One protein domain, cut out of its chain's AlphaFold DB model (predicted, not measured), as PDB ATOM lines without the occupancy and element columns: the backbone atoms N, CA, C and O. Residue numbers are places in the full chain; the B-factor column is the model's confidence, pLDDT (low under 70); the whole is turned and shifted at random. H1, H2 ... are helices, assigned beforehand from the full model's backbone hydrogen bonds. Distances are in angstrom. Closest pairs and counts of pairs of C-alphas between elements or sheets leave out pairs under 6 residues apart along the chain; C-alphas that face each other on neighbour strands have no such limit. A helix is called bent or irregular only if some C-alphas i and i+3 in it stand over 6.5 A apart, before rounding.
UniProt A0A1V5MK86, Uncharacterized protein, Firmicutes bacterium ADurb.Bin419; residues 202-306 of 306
ATOM      1  N   LEU A 202     -17.955  -4.132  16.805       47.78
ATOM      2  CA  LEU A 202     -17.802  -3.861  18.238       47.78
ATOM      3  C   LEU A 202     -16.830  -4.783  18.996       47.78
ATOM      4  O   LEU A 202     -16.649  -4.603  20.197       47.78
ATOM      5  N   ASP A 203     -16.193  -5.730  18.310       45.00
ATOM      6  CA  ASP A 203     -15.339  -6.754  18.929       45.00
ATOM      7  C   ASP A 203     -13.861  -6.349  19.031       45.00
ATOM      8  O   ASP A 203     -13.031  -7.128  19.495       45.00
ATOM      9  N   ASP A 204     -13.506  -5.133  18.617       44.78
ATOM     10  CA  ASP A 204     -12.109  -4.757  18.446       44.78
ATOM     11  C   ASP A 204     -11.689  -3.564  19.331       44.78
ATOM     12  O   ASP A 204     -11.973  -2.404  19.026       44.78
ATOM     13  N   ALA A 205     -10.948  -3.925  20.387       52.78
ATOM     14  CA  ALA A 205      -9.870  -3.208  21.076       52.78
ATOM     15  C   ALA A 205     -10.194  -2.141  22.147       52.78
ATOM     16  O   ALA A 205     -10.723  -1.064  21.883       52.78
ATOM     17  N   GLU A 206      -9.671  -2.395  23.354       57.31
ATOM     18  CA  GLU A 206      -9.456  -1.476  24.489       57.31
ATOM     19  C   GLU A 206      -9.016  -0.054  24.081       57.31
ATOM     20  O   GLU A 206      -9.449   0.935  24.674       57.31
ATOM     21  N   PHE A 207      -8.225   0.059  23.010       55.94
ATOM     22  CA  PHE A 207      -7.811   1.320  22.391       55.94
ATOM     23  C   PHE A 207      -8.990   2.241  22.025       55.94
ATOM     24  O   PHE A 207      -8.924   3.452  22.232       55.94
ATOM     25  N   LYS A 208     -10.108   1.688  21.543       60.75
ATOM     26  CA  LYS A 208     -11.282   2.466  21.116       60.75
ATOM     27  C   LYS A 208     -12.098   2.985  22.299       60.75
ATOM     28  O   LYS A 208     -12.658   4.076  22.214       60.75
ATOM     29  N   HIS A 209     -12.109   2.266  23.425       64.00
ATOM     30  CA  HIS A 209     -12.686   2.778  24.671       64.00
ATOM     31  C   HIS A 209     -11.917   3.998  25.178       64.00
ATOM     32  O   HIS A 209     -12.525   4.963  25.637       64.00
ATOM     33  N   GLU A 210     -10.589   3.976  25.078       67.94
ATOM     34  CA  GLU A 210      -9.760   5.113  25.477       67.94
ATOM     35  C   GLU A 210      -9.935   6.303  24.524       67.94
ATOM     36  O   GLU A 210     -10.120   7.420  25.000       67.94
ATOM     37  N   MET A 211     -10.013   6.072  23.205       67.56
ATOM     38  CA  MET A 211     -10.327   7.129  22.232       67.56
ATOM     39  C   MET A 211     -11.703   7.765  22.457       67.56
ATOM     40  O   MET A 211     -11.839   8.987  22.353       67.56
ATOM     41  N   TRP A 212     -12.725   6.963  22.774       71.44
ATOM     42  CA  TRP A 212     -14.038   7.497  23.133       71.44
ATOM     43  C   TRP A 212     -13.937   8.341  24.394       71.44
ATOM     44  O   TRP A 212     -14.421   9.465  24.404       71.44
ATOM     45  N   LYS A 213     -13.279   7.838  25.449       70.81
ATOM     46  CA  LYS A 213     -13.136   8.571  26.718       70.81
ATOM     47  C   LYS A 213     -12.422   9.893  26.513       70.81
ATOM     48  O   LYS A 213     -12.827  10.884  27.106       70.81
ATOM     49  N   GLU A 214     -11.386   9.911  25.684       74.06
ATOM     50  CA  GLU A 214     -10.654  11.124  25.348       74.06
ATOM     51  C   GLU A 214     -11.530  12.105  24.561       74.06
ATOM     52  O   GLU A 214     -11.615  13.275  24.927       74.06
ATOM     53  N   SER A 215     -12.244  11.624  23.540       72.50
ATOM     54  CA  SER A 215     -13.113  12.455  22.694       72.50
ATOM     55  C   SER A 215     -14.311  13.007  23.473       72.50
ATOM     56  O   SER A 215     -14.623  14.193  23.391       72.50
ATOM     57  N   PHE A 216     -14.946  12.166  24.287       76.88
ATOM     58  CA  PHE A 216     -16.047  12.533  25.171       76.88
ATOM     59  C   PHE A 216     -15.585  13.506  26.261       76.88
ATOM     60  O   PHE A 216     -16.230  14.526  26.499       76.88
ATOM     61  N   ARG A 217     -14.423  13.256  26.884       76.69
ATOM     62  CA  ARG A 217     -13.806  14.191  27.839       76.69
ATOM     63  C   ARG A 217     -13.528  15.533  27.193       76.69
ATOM     64  O   ARG A 217     -13.873  16.545  27.789       76.69
ATOM     65  N   LYS A 218     -12.971  15.540  25.985       79.62
ATOM     66  CA  LYS A 218     -12.721  16.763  25.229       79.62
ATOM     67  C   LYS A 218     -14.006  17.563  25.027       79.62
ATOM     68  O   LYS A 218     -14.023  18.756  25.304       79.62
ATOM     69  N   TYR A 219     -15.096  16.920  24.611       80.06
ATOM     70  CA  TYR A 219     -16.377  17.613  24.459       80.06
ATOM     71  C   TYR A 219     -16.921  18.150  25.784       80.06
ATOM     72  O   TYR A 219     -17.424  19.267  25.807       80.06
ATOM     73  N   MET A 220     -16.739  17.443  26.902       80.81
ATOM     74  CA  MET A 220     -17.098  17.973  28.222       80.81
ATOM     75  C   MET A 220     -16.238  19.177  28.644       80.81
ATOM     76  O   MET A 220     -16.768  20.148  29.185       80.81
ATOM     77  N   THR A 221     -14.918  19.133  28.424       80.06
ATOM     78  CA  THR A 221     -13.986  20.165  28.909       80.06
ATOM     79  C   THR A 221     -13.953  21.411  28.036       80.06
ATOM     80  O   THR A 221     -13.790  22.517  28.564       80.06
ATOM     81  N   ASP A 222     -14.122  21.232  26.727       85.38
ATOM     82  CA  ASP A 222     -13.965  22.284  25.724       85.38
ATOM     83  C   ASP A 222     -15.313  22.914  25.350       85.38
ATOM     84  O   ASP A 222     -15.328  23.946  24.680       85.38
ATOM     85  N   ALA A 223     -16.444  22.357  25.811       87.88
ATOM     86  CA  ALA A 223     -17.788  22.824  25.464       87.88
ATOM     87  C   ALA A 223     -17.964  24.342  25.622       87.88
ATOM     88  O   ALA A 223     -18.490  24.991  24.721       87.88
ATOM     89  N   LYS A 224     -17.454  24.935  26.712       89.81
ATOM     90  CA  LYS A 224     -17.516  26.391  26.925       89.81
ATOM     91  C   LYS A 224     -16.825  27.178  25.812       89.81
ATOM     92  O   LYS A 224     -17.352  28.170  25.322       89.81
ATOM     93  N   GLU A 225     -15.616  26.762  25.454       89.00
ATOM     94  CA  GLU A 225     -14.819  27.427  24.424       89.00
ATOM     95  C   GLU A 225     -15.418  27.201  23.033       89.00
ATOM     96  O   GLU A 225     -15.476  28.125  22.226       89.00
ATOM     97  N   MET A 226     -15.912  25.993  22.768       89.06
ATOM     98  CA  MET A 226     -16.543  25.627  21.504       89.06
ATOM     99  C   MET A 226     -17.857  26.377  21.265       89.06
ATOM    100  O   MET A 226     -18.063  26.864  20.156       89.06
ATOM    101  N   VAL A 227     -18.696  26.558  22.295       89.75
ATOM    102  CA  VAL A 227     -19.900  27.408  22.220       89.75
ATOM    103  C   VAL A 227     -19.513  28.859  21.946       89.75
ATOM    104  O   VAL A 227     -19.984  29.445  20.974       89.75
ATOM    105  N   LYS A 228     -18.568  29.410  22.718       87.69
ATOM    106  CA  LYS A 228     -18.100  30.793  22.544       87.69
ATOM    107  C   LYS A 228     -17.554  31.068  21.136       87.69
ATOM    108  O   LYS A 228     -17.783  32.137  20.576       87.69
ATOM    109  N   ASN A 229     -16.832  30.105  20.564       88.31
ATOM    110  CA  ASN A 229     -16.224  30.209  19.236       88.31
ATOM    111  C   ASN A 229     -17.137  29.721  18.096       88.31
ATOM    112  O   ASN A 229     -16.694  29.704  16.950       88.31
ATOM    113  N   ASP A 230     -18.376  29.321  18.395       84.75
ATOM    114  CA  ASP A 230     -19.359  28.804  17.433       84.75
ATOM    115  C   ASP A 230     -18.871  27.604  16.603       84.75
ATOM    116  O   ASP A 230     -19.096  27.499  15.395       84.75
ATOM    117  N   LYS A 231     -18.136  26.695  17.246       84.38
ATOM    118  CA  LYS A 231     -17.485  25.569  16.576       84.38
ATOM    119  C   LYS A 231     -18.118  24.250  16.986       84.38
ATOM    120  O   LYS A 231     -18.000  23.851  18.139       84.38
ATOM    121  N   ASP A 232     -18.704  23.544  16.015       82.06
ATOM    122  CA  ASP A 232     -19.235  22.182  16.185       82.06
ATOM    123  C   ASP A 232     -20.210  22.044  17.380       82.06
ATOM    124  O   ASP A 232     -20.282  20.990  18.010       82.06
ATOM    125  N   VAL A 233     -20.961  23.104  17.706       86.25
ATOM    126  CA  VAL A 233     -21.781  23.182  18.931       86.25
ATOM    127  C   VAL A 233     -22.809  22.054  19.021       86.25
ATOM    128  O   VAL A 233     -23.006  21.478  20.086       86.25
ATOM    129  N   GLU A 234     -23.414  21.670  17.895       83.75
ATOM    130  CA  GLU A 234     -24.404  20.586  17.854       83.75
ATOM    131  C   GLU A 234     -23.820  19.215  18.245       83.75
ATOM    132  O   GLU A 234     -24.555  18.379  18.768       83.75
ATOM    133  N   LYS A 235     -22.509  18.988  18.054       86.19
ATOM    134  CA  LYS A 235     -21.845  17.722  18.426       86.19
ATOM    135  C   LYS A 235     -21.671  17.568  19.932       86.19
ATOM    136  O   LYS A 235     -21.501  16.453  20.414       86.19
ATOM    137  N   LEU A 236     -21.714  18.675  20.674       87.56
ATOM    138  CA  LEU A 236     -21.587  18.682  22.131       87.56
ATOM    139  C   LEU A 236     -22.852  18.169  22.830       87.56
ATOM    140  O   LEU A 236     -22.814  17.914  24.036       87.56
ATOM    141  N   GLY A 237     -23.970  18.045  22.104       90.38
ATOM    142  CA  GLY A 237     -25.251  17.634  22.661       90.38
ATOM    143  C   GLY A 237     -25.624  18.464  23.892       90.38
ATOM    144  O   GLY A 237     -25.478  19.687  23.918       90.38
ATOM    145  N   LEU A 238     -26.060  17.785  24.950       91.25
ATOM    146  CA  LEU A 238     -26.442  18.411  26.209       91.25
ATOM    147  C   LEU A 238     -25.308  19.218  26.861       91.25
ATOM    148  O   LEU A 238     -25.608  20.198  27.535       91.25
ATOM    149  N   PHE A 239     -24.028  18.889  26.639       90.31
ATOM    150  CA  PHE A 239     -22.906  19.612  27.258       90.31
ATOM    151  C   PHE A 239     -22.749  21.055  26.777       90.31
ATOM    152  O   PHE A 239     -22.110  21.851  27.464       90.31
ATOM    153  N   ALA A 240     -23.357  21.426  25.648       92.00
ATOM    154  CA  ALA A 240     -23.429  22.823  25.234       92.00
ATOM    155  C   ALA A 240     -24.494  23.626  25.996       92.00
ATOM    156  O   ALA A 240     -24.347  24.844  26.108       92.00
ATOM    157  N   LEU A 241     -25.536  22.984  26.546       92.06
ATOM    158  CA  LEU A 241     -26.691  23.677  27.131       92.06
ATOM    159  C   LEU A 241     -26.332  24.690  28.224       92.06
ATOM    160  O   LEU A 241     -26.872  25.792  28.163       92.06
ATOM    161  N   PRO A 242     -25.438  24.400  29.194       93.00
ATOM    162  CA  PRO A 242     -25.105  25.380  30.225       93.00
ATOM    163  C   PRO A 242     -24.497  26.660  29.658       93.00
ATOM    164  O   PRO A 242     -24.740  27.739  30.182       93.00
ATOM    165  N   TYR A 243     -23.724  26.546  28.579       92.94
ATOM    166  CA  TYR A 243     -23.030  27.682  27.984       92.94
ATOM    167  C   TYR A 243     -23.927  28.432  27.000       92.94
ATOM    168  O   TYR A 243     -23.929  29.653  27.006       92.94
ATOM    169  N   ILE A 244     -24.757  27.726  26.227       92.50
ATOM    170  CA  ILE A 244     -25.800  28.355  25.402       92.50
ATOM    171  C   ILE A 244     -26.789  29.127  26.286       92.50
ATOM    172  O   ILE A 244     -27.168  30.244  25.944       92.50
ATOM    173  N   ALA A 245     -27.180  28.566  27.436       91.38
ATOM    174  CA  ALA A 245     -28.053  29.244  28.388       91.38
ATOM    175  C   ALA A 245     -27.422  30.541  28.923       91.38
ATOM    176  O   ALA A 245     -28.093  31.570  28.926       91.38
ATOM    177  N   GLU A 246     -26.134  30.515  29.296       91.38
ATOM    178  CA  GLU A 246     -25.382  31.714  29.703       91.38
ATOM    179  C   GLU A 246     -25.388  32.794  28.597       91.38
ATOM    180  O   GLU A 246     -25.617  33.968  28.886       91.38
ATOM    181  N   GLU A 247     -25.181  32.422  27.329       90.19
ATOM    182  CA  GLU A 247     -25.197  33.369  26.199       90.19
ATOM    183  C   GLU A 247     -26.604  33.963  25.950       90.19
ATOM    184  O   GLU A 247     -26.744  35.180  25.805       90.19
ATOM    185  N   ILE A 248     -27.665  33.146  26.002       89.12
ATOM    186  CA  ILE A 248     -29.062  33.605  25.841       89.12
ATOM    187  C   ILE A 248     -29.482  34.540  26.985       89.12
ATOM    188  O   ILE A 248     -30.161  35.545  26.760       89.12
ATOM    189  N   GLU A 249     -29.084  34.245  28.225       86.62
ATOM    190  CA  GLU A 249     -29.345  35.121  29.374       86.62
ATOM    191  C   GLU A 249     -28.664  36.489  29.224       86.62
ATOM    192  O   GLU A 249     -29.245  37.507  29.612       86.62
ATOM    193  N   ASN A 250     -27.492  36.527  28.581       87.56
ATOM    194  CA  ASN A 250     -26.766  37.752  28.236       87.56
ATOM    195  C   ASN A 250     -27.310  38.470  26.984       87.56
ATOM    196  O   ASN A 250     -26.813  39.542  26.633       87.56
ATOM    197  N   GLY A 251     -28.344  37.923  26.335       83.38
ATOM    198  CA  GLY A 251     -29.001  38.513  25.168       83.38
ATOM    199  C   GLY A 251     -28.395  38.121  23.818       83.38
ATOM    200  O   GLY A 251     -28.738  38.741  22.810       83.38
ATOM    201  N   ASP A 252     -27.514  37.116  23.764       82.00
ATOM    202  CA  ASP A 252     -27.040  36.561  22.493       82.00
ATOM    203  C   ASP A 252     -28.050  35.542  21.945       82.00
ATOM    204  O   ASP A 252     -28.182  34.408  22.409       82.00
ATOM    205  N   THR A 253     -28.779  35.968  20.917       83.00
ATOM    206  CA  THR A 253     -29.818  35.170  20.260       83.00
ATOM    207  C   THR A 253     -29.285  34.277  19.141       83.00
ATOM    208  O   THR A 253     -30.044  33.477  18.595       83.00
ATOM    209  N   LYS A 254     -27.988  34.330  18.801       85.06
ATOM    210  CA  LYS A 254     -27.441  33.484  17.726       85.06
ATOM    211  C   LYS A 254     -27.512  31.990  18.073       85.06
ATOM    212  O   LYS A 254     -27.565  31.146  17.184       85.06
ATOM    213  N   HIS A 255     -27.516  31.659  19.365       86.19
ATOM    214  CA  HIS A 255     -27.499  30.282  19.850       86.19
ATOM    215  C   HIS A 255     -28.902  29.647  19.969       86.19
ATOM    216  O   HIS A 255     -29.002  28.469  20.319       86.19
ATOM    217  N   LEU A 256     -29.986  30.369  19.642       87.06
ATOM    218  CA  LEU A 256     -31.360  29.844  19.727       87.06
ATOM    219  C   LEU A 256     -31.595  28.651  18.783       87.06
ATOM    220  O   LEU A 256     -32.166  27.642  19.194       87.06
ATOM    221  N   ASP A 257     -31.083  28.708  17.551       87.25
ATOM    222  CA  ASP A 257     -31.209  27.603  16.587       87.25
ATOM    223  C   ASP A 257     -30.451  26.347  17.048       87.25
ATOM    224  O   ASP A 257     -30.897  25.212  16.848       87.25
ATOM    225  N   GLN A 258     -29.307  26.544  17.706       89.38
ATOM    226  CA  GLN A 258     -28.502  25.461  18.274       89.38
ATOM    227  C   GLN A 258     -29.198  24.841  19.488       89.38
ATOM    228  O   GLN A 258     -29.237  23.615  19.608       89.38
ATOM    229  N   MET A 259     -29.819  25.670  20.333       89.50
ATOM    230  CA  MET A 259     -30.679  25.230  21.431       89.50
ATOM    231  C   MET A 259     -31.819  24.345  20.908       89.50
ATOM    232  O   MET A 259     -32.009  23.233  21.401       89.50
ATOM    233  N   ALA A 260     -32.516  24.783  19.853       89.88
ATOM    234  CA  ALA A 260     -33.573  24.011  19.203       89.88
ATOM    235  C   ALA A 260     -33.065  22.655  18.694       89.88
ATOM    236  O   ALA A 260     -33.702  21.624  18.915       89.88
ATOM    237  N   SER A 261     -31.892  22.638  18.055       89.06
ATOM    238  CA  SER A 261     -31.254  21.416  17.553       89.06
ATOM    239  C   SER A 261     -30.957  20.417  18.676       89.06
ATOM    240  O   SER A 261     -31.354  19.254  18.590       89.06
ATOM    241  N   ILE A 262     -30.333  20.868  19.766       90.12
ATOM    242  CA  ILE A 262     -29.962  20.012  20.901       90.12
ATOM    243  C   ILE A 262     -31.209  19.490  21.628       90.12
ATOM    244  O   ILE A 262     -31.324  18.289  21.885       90.12
ATOM    245  N   VAL A 263     -32.169  20.371  21.923       89.56
ATOM    246  CA  VAL A 263     -33.401  20.006  22.638       89.56
ATOM    247  C   VAL A 263     -34.271  19.062  21.806       89.56
ATOM    248  O   VAL A 263     -34.802  18.103  22.360       89.56
ATOM    249  N   SER A 264     -34.348  19.248  20.481       88.12
ATOM    250  CA  SER A 264     -35.119  18.363  19.590       88.12
ATOM    251  C   SER A 264     -34.689  16.896  19.697       88.12
ATOM    252  O   SER A 264     -35.530  16.005  19.820       88.12
ATOM    253  N   LYS A 265     -33.372  16.643  19.738       81.69
ATOM    254  CA  LYS A 265     -32.802  15.294  19.866       81.69
ATOM    255  C   LYS A 265     -33.086  14.694  21.242       81.69
ATOM    256  O   LYS A 265     -33.455  13.527  21.333       81.69
ATOM    257  N   HIS A 266     -32.940  15.493  22.299       81.50
ATOM    258  CA  HIS A 266     -33.084  15.018  23.674       81.50
ATOM    259  C   HIS A 266     -34.544  14.778  24.084       81.50
ATOM    260  O   HIS A 266     -34.866  13.741  24.659       81.50
ATOM    261  N   GLU A 267     -35.440  15.715  23.777       83.75
ATOM    262  CA  GLU A 267     -36.862  15.611  24.136       83.75
ATOM    263  C   GLU A 267     -37.677  14.830  23.094       83.75
ATOM    264  O   GLU A 267     -38.867  14.596  23.296       83.75
ATOM    265  N   LYS A 268     -37.041  14.386  21.998       80.38
ATOM    266  CA  LYS A 268     -37.682  13.684  20.871       80.38
ATOM    267  C   LYS A 268     -38.842  14.510  20.282       80.38
ATOM    268  O   LYS A 268     -39.877  13.969  19.893       80.38
ATOM    269  N   VAL A 269     -38.650  15.832  20.215       86.56
ATOM    270  CA  VAL A 269     -39.589  16.827  19.660       86.56
ATOM    271  C   VAL A 269     -39.076  17.304  18.300       86.56
ATOM    272  O   VAL A 269     -37.874  17.301  18.050       86.56
ATOM    273  N   SER A 270     -39.970  17.723  17.402       89.50
ATOM    274  CA  SER A 270     -39.575  18.231  16.085       89.50
ATOM    275  C   SER A 270     -38.692  19.483  16.191       89.50
ATOM    276  O   SER A 270     -39.073  20.466  16.831       89.50
ATOM    277  N   LYS A 271     -37.544  19.482  15.500       89.19
ATOM    278  CA  LYS A 271     -36.664  20.659  15.399       89.19
ATOM    279  C   LYS A 271     -37.394  21.848  14.773       89.19
ATOM    280  O   LYS A 271     -37.278  22.955  15.284       89.19
ATOM    281  N   ASP A 272     -38.190  21.612  13.730       90.25
ATOM    282  CA  ASP A 272     -38.923  22.671  13.026       90.25
ATOM    283  C   ASP A 272     -39.926  23.382  13.942       90.25
ATOM    284  O   ASP A 272     -40.124  24.588  13.829       90.25
ATOM    285  N   GLU A 273     -40.524  22.661  14.894       89.31
ATOM    286  CA  GLU A 273     -41.403  23.265  15.894       89.31
ATOM    287  C   GLU A 273     -40.622  24.188  16.840       89.31
ATOM    288  O   GLU A 273     -41.075  25.290  17.157       89.31
ATOM    289  N   LEU A 274     -39.435  23.758  17.269       90.94
ATOM    290  CA  LEU A 274     -38.585  24.502  18.195       90.94
ATOM    291  C   LEU A 274     -37.927  25.730  17.546       90.94
ATOM    292  O   LEU A 274     -37.745  26.739  18.220       90.94
ATOM    293  N   LEU A 275     -37.652  25.693  16.238       90.25
ATOM    294  CA  LEU A 275     -37.117  26.838  15.485       90.25
ATOM    295  C   LEU A 275     -38.104  28.014  15.382       90.25
ATOM    296  O   LEU A 275     -37.698  29.136  15.098       90.25
ATOM    297  N   THR A 276     -39.400  27.790  15.627       89.00
ATOM    298  CA  THR A 276     -40.405  28.872  15.649       89.00
ATOM    299  C   THR A 276     -40.486  29.614  16.983       89.00
ATOM    300  O   THR A 276     -41.267  30.559  17.108       89.00
ATOM    301  N   LYS A 277     -39.741  29.168  18.001       90.88
ATOM    302  CA  LYS A 277     -39.818  29.706  19.359       90.88
ATOM    303  C   LYS A 277     -38.913  30.921  19.526       90.88
ATOM    304  O   LYS A 277     -37.799  30.954  19.011       90.88
ATOM    305  N   ASP A 278     -39.398  31.901  20.275       89.75
ATOM    306  CA  ASP A 278     -38.692  33.146  20.548       89.75
ATOM    307  C   ASP A 278     -37.796  33.061  21.797       89.75
ATOM    308  O   ASP A 278     -37.733  32.055  22.508       89.75
ATOM    309  N   GLU A 279     -37.071  34.145  22.058       89.06
ATOM    310  CA  GLU A 279     -36.177  34.275  23.210       89.06
ATOM    311  C   GLU A 279     -36.911  34.097  24.552       89.06
ATOM    312  O   GLU A 279     -36.370  33.481  25.472       89.06
ATOM    313  N   GLU A 280     -38.148  34.596  24.676       91.44
ATOM    314  CA  GLU A 280     -38.944  34.469  25.904       91.44
ATOM    315  C   GLU A 280     -39.286  33.008  26.202       91.44
ATOM    316  O   GLU A 280     -39.145  32.561  27.347       91.44
ATOM    317  N   TYR A 281     -39.666  32.239  25.177       93.00
ATOM    318  CA  TYR A 281     -39.863  30.800  25.301       93.00
ATOM    319  C   TYR A 281     -38.595  30.106  25.803       93.00
ATOM    320  O   TYR A 281     -38.660  29.328  26.757       93.00
ATOM    321  N   TRP A 282     -37.439  30.396  25.200       92.38
ATOM    322  CA  TRP A 282     -36.182  29.737  25.557       92.38
ATOM    323  C   TRP A 282     -35.708  30.096  26.965       92.38
ATOM    324  O   TRP A 282     -35.310  29.203  27.713       92.38
ATOM    325  N   LYS A 283     -35.850  31.357  27.384       91.50
ATOM    326  CA  LYS A 283     -35.612  31.774  28.777       91.50
ATOM    327  C   LYS A 283     -36.535  31.041  29.754       91.50
ATOM    328  O   LYS A 283     -36.090  30.580  30.807       91.50
ATOM    329  N   GLY A 284     -37.810  30.871  29.397       93.38
ATOM    330  CA  GLY A 284     -38.758  30.064  30.167       93.38
ATOM    331  C   GLY A 284     -38.360  28.586  30.246       93.38
ATOM    332  O   GLY A 284     -38.405  27.989  31.324       93.38
ATOM    333  N   TRP A 285     -37.922  28.000  29.130       93.50
ATOM    334  CA  TRP A 285     -37.465  26.613  29.066       93.50
ATOM    335  C   TRP A 285     -36.217  26.383  29.927       93.50
ATOM    336  O   TRP A 285     -36.190  25.415  30.689       93.50
ATOM    337  N   ILE A 286     -35.227  27.285  29.860       93.44
ATOM    338  CA  ILE A 286     -33.997  27.241  30.671       93.44
ATOM    339  C   ILE A 286     -34.360  27.227  32.153       93.44
ATOM    340  O   ILE A 286     -33.936  26.332  32.880       93.44
ATOM    341  N   LYS A 287     -35.231  28.144  32.583       93.50
ATOM    342  CA  LYS A 287     -35.697  28.213  33.972       93.50
ATOM    343  C   LYS A 287     -36.395  26.926  34.425       93.50
ATOM    344  O   LYS A 287     -36.165  26.454  35.533       93.50
ATOM    345  N   ASN A 288     -37.223  26.329  33.570       93.62
ATOM    346  CA  ASN A 288     -37.913  25.074  33.885       93.62
ATOM    347  C   ASN A 288     -36.973  23.855  33.918       93.62
ATOM    348  O   ASN A 288     -37.308  22.843  34.532       93.62
ATOM    349  N   ASN A 289     -35.801  23.942  33.281       92.00
ATOM    350  CA  ASN A 289     -34.817  22.863  33.184       92.00
ATOM    351  C   ASN A 289     -33.501  23.170  33.923       92.00
ATOM    352  O   ASN A 289     -32.526  22.440  33.743       92.00
ATOM    353  N   GLU A 290     -33.481  24.180  34.799       92.00
ATOM    354  CA  GLU A 290     -32.289  24.640  35.527       92.00
ATOM    355  C   GLU A 290     -31.553  23.476  36.201       92.00
ATOM    356  O   GLU A 290     -30.359  23.289  35.989       92.00
ATOM    357  N   LYS A 291     -32.283  22.597  36.903       90.75
ATOM    358  CA  LYS A 291     -31.704  21.413  37.556       90.75
ATOM    359  C   LYS A 291     -30.925  20.515  36.584       90.75
ATOM    360  O   LYS A 291     -29.843  20.046  36.926       90.75
ATOM    361  N   LYS A 292     -31.462  20.257  35.384       88.62
ATOM    362  CA  LYS A 292     -30.790  19.420  34.372       88.62
ATOM    363  C   LYS A 292     -29.522  20.105  33.864       88.62
ATOM    364  O   LYS A 292     -28.483  19.463  33.745       88.62
ATOM    365  N   ILE A 293     -29.609  21.410  33.607       91.50
ATOM    366  CA  ILE A 293     -28.481  22.233  33.160       91.50
ATOM    367  C   ILE A 293     -27.366  22.225  34.216       91.50
ATOM    368  O   ILE A 293     -26.199  22.034  33.872       91.50
ATOM    369  N   THR A 294     -27.714  22.343  35.499       90.88
ATOM    370  CA  THR A 294     -26.760  22.237  36.609       90.88
ATOM    371  C   THR A 294     -26.067  20.876  36.630       90.88
ATOM    372  O   THR A 294     -24.841  20.843  36.677       90.88
ATOM    373  N   ILE A 295     -26.807  19.765  36.510       89.88
ATOM    374  CA  ILE A 295     -26.220  18.411  36.476       89.88
ATOM    375  C   ILE A 295     -25.189  18.288  35.348       89.88
ATOM    376  O   ILE A 295     -24.085  17.793  35.564       89.88
ATOM    377  N   ILE A 296     -25.520  18.768  34.147       90.31
ATOM    378  CA  ILE A 296     -24.604  18.742  32.998       90.31
ATOM    379  C   ILE A 296     -23.335  19.548  33.294       90.31
ATOM    380  O   ILE A 296     -22.226  19.075  33.041       90.31
ATOM    381  N   LYS A 297     -23.489  20.755  33.851       89.44
ATOM    382  CA  LYS A 297     -22.366  21.632  34.198       89.44
ATOM    383  C   LYS A 297     -21.446  20.986  35.239       89.44
ATOM    384  O   LYS A 297     -20.230  20.987  35.061       89.44
ATOM    385  N   GLU A 298     -22.020  20.368  36.269       89.00
ATOM    386  CA  GLU A 298     -21.279  19.643  37.308       89.00
ATOM    387  C   GLU A 298     -20.508  18.438  36.745       89.00
ATOM    388  O   GLU A 298     -19.361  18.202  37.137       89.00
ATOM    389  N   ILE A 299     -21.099  17.693  35.799       85.94
ATOM    390  CA  ILE A 299     -20.404  16.605  35.094       85.94
ATOM    391  C   ILE A 299     -19.165  17.162  34.380       85.94
ATOM    392  O   ILE A 299     -18.060  16.660  34.606       85.94
ATOM    393  N   SER A 300     -19.312  18.221  33.581       82.94
ATOM    394  CA  SER A 300     -18.187  18.824  32.853       82.94
ATOM    395  C   SER A 300     -17.068  19.302  33.783       82.94
ATOM    396  O   SER A 300     -15.889  19.038  33.538       82.94
ATOM    397  N   GLU A 301     -17.413  19.964  34.889       83.31
ATOM    398  CA  GLU A 301     -16.439  20.479  35.857       83.31
ATOM    399  C   GLU A 301     -15.688  19.360  36.591       83.31
ATOM    400  O   GLU A 301     -14.467  19.432  36.768       83.31
ATOM    401  N   LYS A 302     -16.382  18.279  36.965       80.19
ATOM    402  CA  LYS A 302     -15.770  17.115  37.620       80.19
ATOM    403  C   LYS A 302     -14.734  16.425  36.730       80.19
ATOM    404  O   LYS A 302     -13.710  15.967  37.237       80.19
ATOM    405  N   TYR A 303     -14.985  16.348  35.424       73.12
ATOM    406  CA  TYR A 303     -14.090  15.691  34.463       73.12
ATOM    407  C   TYR A 303     -12.961  16.589  33.941       73.12
ATOM    408  O   TYR A 303     -11.980  16.075  33.404       73.12
ATOM    409  N   LYS A 304     -13.047  17.908  34.147       69.75
ATOM    410  CA  LYS A 304     -11.953  18.849  33.868       69.75
ATOM    411  C   LYS A 304     -10.801  18.757  34.878       69.75
ATOM    412  O   LYS A 304      -9.664  19.055  34.528       69.75
ATOM    413  N   ASN A 305     -11.101  18.354  36.115       55.09
ATOM    414  CA  ASN A 305     -10.156  18.333  37.242       55.09
ATOM    415  C   ASN A 305      -9.542  16.950  37.541       55.09
ATOM    416  O   ASN A 305      -8.725  16.829  38.453       55.09
ATOM    417  N   LYS A 306      -9.956  15.911  36.814       56.09
ATOM    418  CA  LYS A 306      -9.272  14.608  36.734       56.09
ATOM    419  C   LYS A 306      -8.385  14.602  35.506       56.09
ATOM    420  O   LYS A 306      -7.416  13.819  35.444       56.09
TER     421      LYS A 306
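This is residues 202 to 306 of the 306 residues of an uncharacterized protein of Firmicutes bacterium ADurb.Bin419 (UniProt A0A1V5MK86). The longest helix, H1, begins as a free arm and runs into a compact body of crossed helices, with H2 in the core. H3, H5, H6 and the last part of H1 pack round H2, and short H4 sits on H3, away from H2. The 105 printed residues, with six named helices, H1 to H6, and no named strand, are all helix in class. The whole is compact, radius of gyration of the C-alphas 14.9 A, but elongated, spanning 47 by 29 by 25 A.

H1, residues 206 to 228, spans 33.5 A from C-alpha 206 at (-9.456, -1.476, 24.489), with a kink of 54 degrees near residue 222. H2, residues 233 to 249, spans 17.6 A, with a kink of 99 degrees near residue 240. H3 is residues 253 to 267, 21.1 A; H4, 271 to 274, 5.1 A; H5, 279 to 288, 14.2 A. H6, residues 290 to 304, spans 21.2 A and ends at C-alpha 304, (-11.953, 18.849, 33.868). H1, H2 and H3 are irregular: C-alphas 221 and 224 are 7.4 A apart, 235 and 238 9.1 A, 254 and 257 7.1 A.

H1 touches H2, the hub, with residues 219 to 228 alone, at a shallow tilt of 24 degrees, the same way; the closest C-alphas, Ala 223 and Ala 240, are 5.6 A apart. H2 touches H3 at a steep 50 degrees, closest C-alphas Gly 237 and Ile 262, 5.6 A. H6 touches H2 at a steep 61 degrees, closest C-alphas Pro 242 and Ile 293, 5.5 A. H4 touches H3, closest C-alphas Ser 264 and Lys 271, 5.0 A. Every O i to N i+4 pair is within hydrogen-bond range in H5 and H6, against 17 of 19 in H1, 9 of 11 in H3 and 6 of 13 in H2, where 10 of 14 O i to N i+3 pairs are; H4 is too short for an i+4 pair.

Residues 202 to 215, of which 206 to 215 belong to H1, stand free. The printed part has no cut, and its links are tight. Residues 202 to 211 and 304 to 306 have pLDDT under 70.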